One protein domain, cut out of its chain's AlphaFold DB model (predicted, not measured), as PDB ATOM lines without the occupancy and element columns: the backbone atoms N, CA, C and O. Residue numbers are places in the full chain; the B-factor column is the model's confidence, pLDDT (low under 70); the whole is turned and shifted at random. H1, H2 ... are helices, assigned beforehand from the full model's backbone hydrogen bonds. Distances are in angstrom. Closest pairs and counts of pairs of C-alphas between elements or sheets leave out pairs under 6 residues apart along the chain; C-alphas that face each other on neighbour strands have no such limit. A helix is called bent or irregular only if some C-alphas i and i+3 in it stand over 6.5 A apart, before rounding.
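Overview. This is residues 1 to 65 of the 65 residues of an uncharacterized protein of Halomonas sp. KHS3 (UniProt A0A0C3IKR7). Two long helices, H1 and H2, lie side by side and run opposite ways as one long helical hairpin, joined by a tight turn at residues 31 to 33. The whole is a rod, with C-alphas that span 53 by 16 by 7 A, and a kink near residue 41 lies in H2. The printed part has 65 residues with two named helices, H1 then H2 along the chain, and no named strand. The class is all helix, and the whole is loose, with a radius of gyration of the C-alphas of 15.3 A.

Arrangement. The longest helix is H1, residues 2 to 30. H2, residues 34 to 61, touches it with 20 pairs of C-alphas within 8 A. The closest C-alphas of the two helices are those of Ile 28 and Gly 34, 4.2 A apart. Their centres are 10.3 A apart, and their lines stand at a shallow tilt of 3 degrees, opposite ways. The two form a helical hairpin with a tight link of 3 residues. Of the O i to N i+4 pairs, 24 of 25 in H1 and 21 of 24 in H2 are within hydrogen-bond range.

Along the chain. H1 begins at C-alpha 2 at (32.928, -28.278, 20.133) and ends at C-alpha 30 at (44.877, 7.050, 39.391), 42.0 A from first to last C-alpha. It is neither bent nor irregular, but only just: C-alphas 19 and 22 are 6.1 A apart. H2 is 40.0 A long from C-alpha 34 to C-alpha 61, which is at (26.228, -23.065, 16.415). H2 is only just irregular, with C-alphas 39 and 42 at 6.8 A, and it has a kink of 32 degrees near residue 41.

Size, cuts and confidence. The two C-alphas farthest apart are those of Asp 32 and Pro 65, at 53.7 A. The C-alphas of Met 1 and Pro 65, the chain's first and last residues, are 13.3 A apart. The printed part has no cut, and no link is long. The mean pLDDT of the printed part is 90.1, and the model's confidence is under 70 at residue 1 and residues 63 to 65.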
ATOM      1  N   MET A   1      35.400 -31.404  18.367       64.94
ATOM      2  CA  MET A   1      35.618 -30.003  17.921       64.94
ATOM      3  C   MET A   1      34.879 -28.962  18.769       64.94
ATOM      4  O   MET A   1      35.422 -27.881  18.959       64.94
ATOM      5  N   VAL A   2      33.703 -29.258  19.340       71.56
ATOM      6  CA  VAL A   2      32.928 -28.278  20.133       71.56
ATOM      7  C   VAL A   2      33.651 -27.794  21.401       71.56
ATOM      8  O   VAL A   2      33.718 -26.592  21.644       71.56
ATOM      9  N   ARG A   3      34.305 -28.692  22.154       82.25
ATOM     10  CA  ARG A   3      35.092 -28.325  23.351       82.25
ATOM     11  C   ARG A   3      36.189 -27.294  23.052       82.25
ATOM     12  O   ARG A   3      36.392 -26.382  23.840       82.25
ATOM     13  N   LEU A   4      36.848 -27.401  21.893       89.12
ATOM     14  CA  LEU A   4      37.884 -26.455  21.463       89.12
ATOM     15  C   LEU A   4      37.298 -25.066  21.167       89.12
ATOM     16  O   LEU A   4      37.905 -24.064  21.523       89.12
ATOM     17  N   ARG A   5      36.098 -25.000  20.574       87.06
ATOM     18  CA  ARG A   5      35.396 -23.731  20.312       87.06
ATOM     19  C   ARG A   5      34.961 -23.048  21.602       87.06
ATOM     20  O   ARG A   5      35.138 -21.844  21.718       87.06
ATOM     21  N   PHE A   6      34.475 -23.801  22.588       90.25
ATOM     22  CA  PHE A   6      34.175 -23.244  23.910       90.25
ATOM     23  C   PHE A   6      35.424 -22.726  24.620       90.25
ATOM     24  O   PHE A   6      35.405 -21.615  25.138       90.25
ATOM     25  N   VAL A   7      36.526 -23.481  24.593       93.88
ATOM     26  CA  VAL A   7      37.803 -23.014  25.154       93.88
ATOM     27  C   VAL A   7      38.269 -21.742  24.442       93.88
ATOM     28  O   VAL A   7      38.620 -20.776  25.107       93.88
ATOM     29  N   ALA A   8      38.202 -21.688  23.110       93.25
ATOM     30  CA  ALA A   8      38.560 -20.491  22.349       93.25
ATOM     31  C   ALA A   8      37.652 -19.292  22.679       93.25
ATOM     32  O   ALA A   8      38.152 -18.187  22.873       93.25
ATOM     33  N   ALA A   9      36.339 -19.511  22.793       92.75
ATOM     34  CA  ALA A   9      35.367 -18.488  23.168       92.75
ATOM     35  C   ALA A   9      35.649 -17.918  24.567       92.75
ATOM     36  O   ALA A   9      35.698 -16.701  24.732       92.75
ATOM     37  N   ILE A  10      35.895 -18.783  25.556       95.06
ATOM     38  CA  ILE A  10      36.208 -18.379  26.933       95.06
ATOM     39  C   ILE A  10      37.547 -17.642  26.989       95.06
ATOM     40  O   ILE A  10      37.631 -16.589  27.621       95.06
ATOM     41  N   SER A  11      38.578 -18.157  26.315       96.94
ATOM     42  CA  SER A  11      39.902 -17.531  26.282       96.94
ATOM     43  C   SER A  11      39.851 -16.154  25.626       96.94
ATOM     44  O   SER A  11      40.376 -15.193  26.183       96.94
ATOM     45  N   LEU A  12      39.171 -16.029  24.482       96.31
ATOM     46  CA  LEU A  12      39.014 -14.753  23.789       96.31
ATOM     47  C   LEU A  12      38.222 -13.753  24.635       96.31
ATOM     48  O   LEU A  12      38.646 -12.609  24.783       96.31
ATOM     49  N   TRP A  13      37.104 -14.184  25.224       97.00
ATOM     50  CA  TRP A  13      36.308 -13.323  26.096       97.00
ATOM     51  C   TRP A  13      37.115 -12.849  27.308       97.00
ATOM     52  O   TRP A  13      37.115 -11.659  27.615       97.00
ATOM     53  N   SER A  14      37.854 -13.756  27.949       97.06
ATOM     54  CA  SER A  14      38.697 -13.448  29.110       97.06
ATOM     55  C   SER A  14      39.802 -12.454  28.764       97.06
ATOM     56  O   SER A  14      40.021 -11.503  29.509       97.06
ATOM     57  N   LEU A  15      40.468 -12.628  27.617       97.88
ATOM     58  CA  LEU A  15      41.496 -11.699  27.145       97.88
ATOM     59  C   LEU A  15      40.930 -10.296  26.915       97.88
ATOM     60  O   LEU A  15      41.525  -9.316  27.357       97.88
ATOM     61  N   VAL A  16      39.764 -10.196  26.272       97.44
ATOM     62  CA  VAL A  16      39.096  -8.909  26.038       97.44
ATOM     63  C   VAL A  16      38.650  -8.277  27.359       97.44
ATOM     64  O   VAL A  16      38.883  -7.089  27.578       97.44
ATOM     65  N   ALA A  17      38.051  -9.058  28.259       95.94
ATOM     66  CA  ALA A  17      37.608  -8.575  29.561       95.94
ATOM     67  C   ALA A  17      38.783  -8.037  30.388       95.94
ATOM     68  O   ALA A  17      38.722  -6.906  30.859       95.94
ATOM     69  N   LEU A  18      39.875  -8.794  30.510       97.75
ATOM     70  CA  LEU A  18      41.067  -8.351  31.237       97.75
ATOM     71  C   LEU A  18      41.717  -7.136  30.568       97.75
ATOM     72  O   LEU A  18      42.037  -6.164  31.252       97.75
ATOM     73  N   GLY A  19      41.850  -7.159  29.240       97.50
ATOM     74  CA  GLY A  19      42.439  -6.069  28.463       97.50
ATOM     75  C   GLY A  19      41.675  -4.747  28.562       97.50
ATOM     76  O   GLY A  19      42.267  -3.699  28.335       97.50
ATOM     77  N   ILE A  20      40.390  -4.776  28.929       96.44
ATOM     78  CA  ILE A  20      39.569  -3.571  29.115       96.44
ATOM     79  C   ILE A  20      39.435  -3.208  30.596       96.44
ATOM     80  O   ILE A  20      39.632  -2.054  30.972       96.44
ATOM     81  N   VAL A  21      39.097  -4.173  31.452       95.44
ATOM     82  CA  VAL A  21      38.764  -3.913  32.860       95.44
ATOM     83  C   VAL A  21      39.999  -3.499  33.653       95.44
ATOM     84  O   VAL A  21      39.917  -2.550  34.426       95.44
ATOM     85  N   VAL A  22      41.147  -4.151  33.449       96.56
ATOM     86  CA  VAL A  22      42.382  -3.822  34.179       96.56
ATOM     87  C   VAL A  22      42.818  -2.368  33.947       96.56
ATOM     88  O   VAL A  22      42.971  -1.646  34.937       96.56
ATOM     89  N   PRO A  23      42.980  -1.879  32.699       94.56
ATOM     90  CA  PRO A  23      43.354  -0.483  32.487       94.56
ATOM     91  C   PRO A  23      42.254   0.486  32.920       94.56
ATOM     92  O   PRO A  23      42.575   1.567  33.406       94.56
ATOM     93  N   LEU A  24      40.975   0.116  32.795       92.75
ATOM     94  CA  LEU A  24      39.871   0.957  33.256       92.75
ATOM     95  C   LEU A  24      39.915   1.165  34.774       92.75
ATOM     96  O   LEU A  24      39.834   2.301  35.232       92.75
ATOM     97  N   VAL A  25      40.078   0.088  35.545       93.75
ATOM     98  CA  VAL A  25      40.193   0.151  37.011       93.75
ATOM     99  C   VAL A  25      41.421   0.961  37.411       93.75
ATOM    100  O   VAL A  25      41.321   1.837  38.269       93.75
ATOM    101  N   TRP A  26      42.558   0.726  36.753       94.62
ATOM    102  CA  TRP A  26      43.768   1.511  36.983       94.62
ATOM    103  C   TRP A  26      43.537   3.005  36.723       94.62
ATOM    104  O   TRP A  26      43.921   3.845  37.535       94.62
ATOM    105  N   LEU A  27      42.858   3.349  35.625       91.81
ATOM    106  CA  LEU A  27      42.585   4.734  35.254       91.81
ATOM    107  C   LEU A  27      41.619   5.413  36.233       91.81
ATOM    108  O   LEU A  27      41.854   6.560  36.606       91.81
ATOM    109  N   ILE A  28      40.573   4.708  36.674       91.12
ATOM    110  CA  ILE A  28      39.634   5.192  37.700       91.12
ATOM    111  C   ILE A  28      40.371   5.461  39.015       91.12
ATOM    112  O   ILE A  28      40.080   6.448  39.680       91.12
ATOM    113  N   ASN A  29      41.324   4.599  39.374       91.31
ATOM    114  CA  ASN A  29      42.068   4.711  40.623       91.31
ATOM    115  C   ASN A  29      43.105   5.848  40.615       91.31
ATOM    116  O   ASN A  29      43.331   6.474  41.644       91.31
ATOM    117  N   ASN A  30      43.755   6.107  39.475       92.81
ATOM    118  CA  ASN A  30      44.877   7.050  39.391       92.81
ATOM    119  C   ASN A  30      44.522   8.433  38.827       92.81
ATOM    120  O   ASN A  30      45.390   9.306  38.809       92.81
ATOM    121  N   ARG A  31      43.309   8.643  38.305       87.81
ATOM    122  CA  ARG A  31      42.888   9.938  37.748       87.81
ATOM    123  C   ARG A  31      41.769  10.536  38.584       87.81
ATOM    124  O   ARG A  31      40.782   9.867  38.869       87.81
ATOM    125  N   ASP A  32      41.843  11.844  38.817       85.12
ATOM    126  CA  ASP A  32      40.805  12.610  39.530       85.12
ATOM    127  C   ASP A  32      39.431  12.579  38.821       85.12
ATOM    128  O   ASP A  32      38.401  12.936  39.382       85.12
ATOM    129  N   TRP A  33      39.402  12.097  37.573       80.94
ATOM    130  CA  TRP A  33      38.231  11.984  36.708       80.94
ATOM    131  C   TRP A  33      37.511  10.631  36.872       80.94
ATOM    132  O   TRP A  33      36.681  10.266  36.035       80.94
ATOM    133  N   GLY A  34      37.810   9.875  37.937       82.94
ATOM    134  CA  GLY A  34      37.233   8.555  38.215       82.94
ATOM    135  C   GLY A  34      35.701   8.522  38.151       82.94
ATOM    136  O   GLY A  34      35.141   7.584  37.591       82.94
ATOM    137  N   VAL A  35      35.019   9.581  38.606       84.31
ATOM    138  CA  VAL A  35      33.548   9.699  38.526       84.31
ATOM    139  C   VAL A  35      33.046   9.722  37.076       84.31
ATOM    140  O   VAL A  35      32.085   9.031  36.746       84.31
ATOM    141  N   ALA A  36      33.711  10.460  36.182       87.12
ATOM    142  CA  ALA A  36      33.343  10.488  34.765       87.12
ATOM    143  C   ALA A  36      33.595   9.126  34.093       87.12
ATOM    144  O   ALA A  36      32.798   8.675  33.273       87.12
ATOM    145  N   LEU A  37      34.669   8.435  34.483       86.81
ATOM    146  CA  LEU A  37      34.979   7.086  34.004       86.81
ATOM    147  C   LEU A  37      33.987   6.036  34.524       86.81
ATOM    148  O   LEU A  37      33.635   5.116  33.786       86.81
ATOM    149  N   MET A  38      33.474   6.188  35.750       89.62
ATOM    150  CA  MET A  38      32.429   5.319  36.305       89.62
ATOM    151  C   MET A  38      31.141   5.349  35.474       89.62
ATOM    152  O   MET A  38      30.489   4.315  35.338       89.62
ATOM    153  N   LEU A  39      30.804   6.479  34.842       92.12
ATOM    154  CA  LEU A  39      29.652   6.570  33.931       92.12
ATOM    155  C   LEU A  39      29.817   5.705  32.669       92.12
ATOM    156  O   LEU A  39      28.821   5.279  32.086       92.12
ATOM    157  N   LEU A  40      31.054   5.405  32.260       91.25
ATOM    158  CA  LEU A  40      31.342   4.532  31.115       91.25
ATOM    159  C   LEU A  40      31.276   3.040  31.471       91.25
ATOM    160  O   LEU A  40      31.021   2.211  30.595       91.25
ATOM    161  N   VAL A  41      31.464   2.687  32.746       94.06
ATOM    162  CA  VAL A  41      31.445   1.298  33.240       94.06
ATOM    163  C   VAL A  41      30.203   0.513  32.796       94.06
ATOM    164  O   VAL A  41      30.391  -0.573  32.246       94.06
ATOM    165  N   PRO A  42      28.950   0.993  32.953       95.44
ATOM    166  CA  PRO A  42      27.776   0.219  32.541       95.44
ATOM    167  C   PRO A  42      27.765  -0.104  31.042       95.44
ATOM    168  O   PRO A  42      27.389  -1.212  30.660       95.44
ATOM    169  N   PHE A  43      28.231   0.813  30.189       96.56
ATOM    170  CA  PHE A  43      28.336   0.573  28.747       96.56
ATOM    171  C   PHE A  43      29.394  -0.483  28.429       96.56
ATOM    172  O   PHE A  43      29.154  -1.375  27.613       96.56
ATOM    173  N   ILE A  44      30.538  -0.422  29.111       95.25
ATOM    174  CA  ILE A  44      31.619  -1.401  28.968       95.25
ATOM    175  C   ILE A  44      31.144  -2.788  29.412       95.25
ATOM    176  O   ILE A  44      31.302  -3.760  28.673       95.25
ATOM    177  N   VAL A  45      30.499  -2.884  30.577       95.94
ATOM    178  CA  VAL A  45      29.953  -4.140  31.109       95.94
ATOM    179  C   VAL A  45      28.891  -4.712  30.174       95.94
ATOM    180  O   VAL A  45      28.939  -5.897  29.844       95.94
ATOM    181  N   TYR A  46      27.968  -3.881  29.685       97.00
ATOM    182  CA  TYR A  46      26.973  -4.315  28.708       97.00
ATOM    183  C   TYR A  46      27.626  -4.835  27.419       97.00
ATOM    184  O   TYR A  46      27.221  -5.879  26.897       97.00
ATOM    185  N   GLY A  47      28.668  -4.153  26.934       96.25
ATOM    186  CA  GLY A  47      29.477  -4.592  25.800       96.25
ATOM    187  C   GLY A  47      30.089  -5.974  26.029       96.25
ATOM    188  O   GLY A  47      29.893  -6.867  25.206       96.25
ATOM    189  N   LEU A  48      30.739  -6.189  27.177       96.38
ATOM    190  CA  LEU A  48      31.332  -7.478  27.557       96.38
ATOM    191  C   LEU A  48      30.287  -8.594  27.679       96.38
ATOM    192  O   LEU A  48      30.517  -9.705  27.194       96.38
ATOM    193  N   MET A  49      29.119  -8.307  28.261       96.56
ATOM    194  CA  MET A  49      28.002  -9.257  28.329       96.56
ATOM    195  C   MET A  49      27.479  -9.615  26.935       96.56
ATOM    196  O   MET A  49      27.180 -10.776  26.649       96.56
ATOM    197  N   ARG A  50      27.357  -8.630  26.039       96.50
ATOM    198  CA  ARG A  50      26.924  -8.864  24.657       96.50
ATOM    199  C   ARG A  50      27.948  -9.686  23.873       96.50
ATOM    200  O   ARG A  50      27.546 -10.589  23.142       96.50
ATOM    201  N   LEU A  51      29.238  -9.425  24.070       95.62
ATOM    202  CA  LEU A  51      30.335 -10.195  23.482       95.62
ATOM    203  C   LEU A  51      30.316 -11.651  23.962       95.62
ATOM    204  O   LEU A  51      30.385 -12.560  23.141       95.62
ATOM    205  N   GLY A  52      30.129 -11.873  25.267       93.88
ATOM    206  CA  GLY A  52      29.997 -13.213  25.846       93.88
ATOM    207  C   GLY A  52      28.849 -14.002  25.216       93.88
ATOM    208  O   GLY A  52      29.066 -15.099  24.709       93.88
ATOM    209  N   ARG A  53      27.657 -13.395  25.124       94.75
ATOM    210  CA  ARG A  53      26.489 -14.016  24.471       94.75
ATOM    211  C   ARG A  53      26.722 -14.321  22.989       94.75
ATOM    212  O   ARG A  53      26.282 -15.356  22.501       94.75
ATOM    213  N   SER A  54      27.425 -13.447  22.267       94.31
ATOM    214  CA  SER A  54      27.792 -13.691  20.866       94.31
ATOM    215  C   SER A  54      28.751 -14.873  20.724       94.31
ATOM    216  O   SER A  54      28.588 -15.691  19.820       94.31
ATOM    217  N   LEU A  55      29.762 -14.959  21.589       93.12
ATOM    218  CA  LEU A  55      30.749 -16.038  21.566       93.12
ATOM    219  C   LEU A  55      30.127 -17.373  21.976       93.12
ATOM    220  O   LEU A  55      30.430 -18.402  21.375       93.12
ATOM    221  N   GLU A  56      29.211 -17.349  22.937       92.12
ATOM    222  CA  GLU A  56      28.407 -18.501  23.333       92.12
ATOM    223  C   GLU A  56      27.505 -18.978  22.186       92.12
ATOM    224  O   GLU A  56      27.500 -20.166  21.857       92.12
ATOM    225  N   ALA A  57      26.788 -18.066  21.522       92.25
ATOM    226  CA  ALA A  57      25.971 -18.399  20.357       92.25
ATOM    227  C   ALA A  57      26.821 -18.997  19.224       92.25
ATOM    228  O   ALA A  57      26.445 -20.009  18.628       92.25
ATOM    229  N   TRP A  58      28.000 -18.424  18.967       90.69
ATOM    230  CA  TRP A  58      28.950 -18.958  17.994       90.69
ATOM    231  C   TRP A  58      29.480 -20.342  18.388       90.69
ATOM    232  O   TRP A  58      29.594 -21.217  17.526       90.69
ATOM    233  N   ALA A  59      29.804 -20.575  19.661       89.56
ATOM    234  CA  ALA A  59      30.278 -21.873  20.133       89.56
ATOM    235  C   ALA A  59      29.182 -22.947  20.005       89.56
ATOM    236  O   ALA A  59      29.461 -24.053  19.536       89.56
ATOM    237  N   ASN A  60      27.934 -22.593  20.322       87.88
ATOM    238  CA  ASN A  60      26.765 -23.470  20.221       87.88
ATOM    239  C   ASN A  60      26.329 -23.761  18.777       87.88
ATOM    240  O   ASN A  60      25.844 -24.857  18.501       87.88
ATOM    241  N   ALA A  61      26.538 -22.838  17.832       84.88
ATOM    242  CA  ALA A  61      26.228 -23.065  16.415       84.88
ATOM    243  C   ALA A  61      27.001 -24.256  15.811       84.88
ATOM    244  O   ALA A  61      26.571 -24.831  14.821       84.88
ATOM    245  N   ALA A  62      28.119 -24.654  16.425       70.69
ATOM    246  CA  ALA A  62      28.885 -25.848  16.066       70.69
ATOM    247  C   ALA A  62      28.185 -27.175  16.372       70.69
ATOM    248  O   ALA A  62      28.629 -28.216  15.894       70.69
ATOM    249  N   GLN A  63      27.215 -27.140  17.286       67.06
ATOM    250  CA  GLN A  63      26.597 -28.318  17.881       67.06
ATOM    251  C   GLN A  63      25.194 -28.589  17.323       67.06
ATOM    252  O   GLN A  63      24.648 -29.659  17.580       67.06
ATOM    253  N   ARG A  64      24.611 -27.656  16.555       61.25
ATOM    254  CA  ARG A  64      23.376 -27.923  15.805       61.25
ATOM    255  C   ARG A  64      23.703 -28.819  14.594       61.25
ATOM    256  O   ARG A  64      24.605 -28.437  13.850       61.25
ATOM    257  N   PRO A  65      23.039 -29.984  14.446       57.72
ATOM    258  CA  PRO A  65      23.195 -30.866  13.289       57.72
ATOM    259  C   PRO A  65      22.695 -30.216  11.996       57.72
ATOM    260  O   PRO A  65      21.822 -29.320  12.083       57.72
TER     261      PRO A  65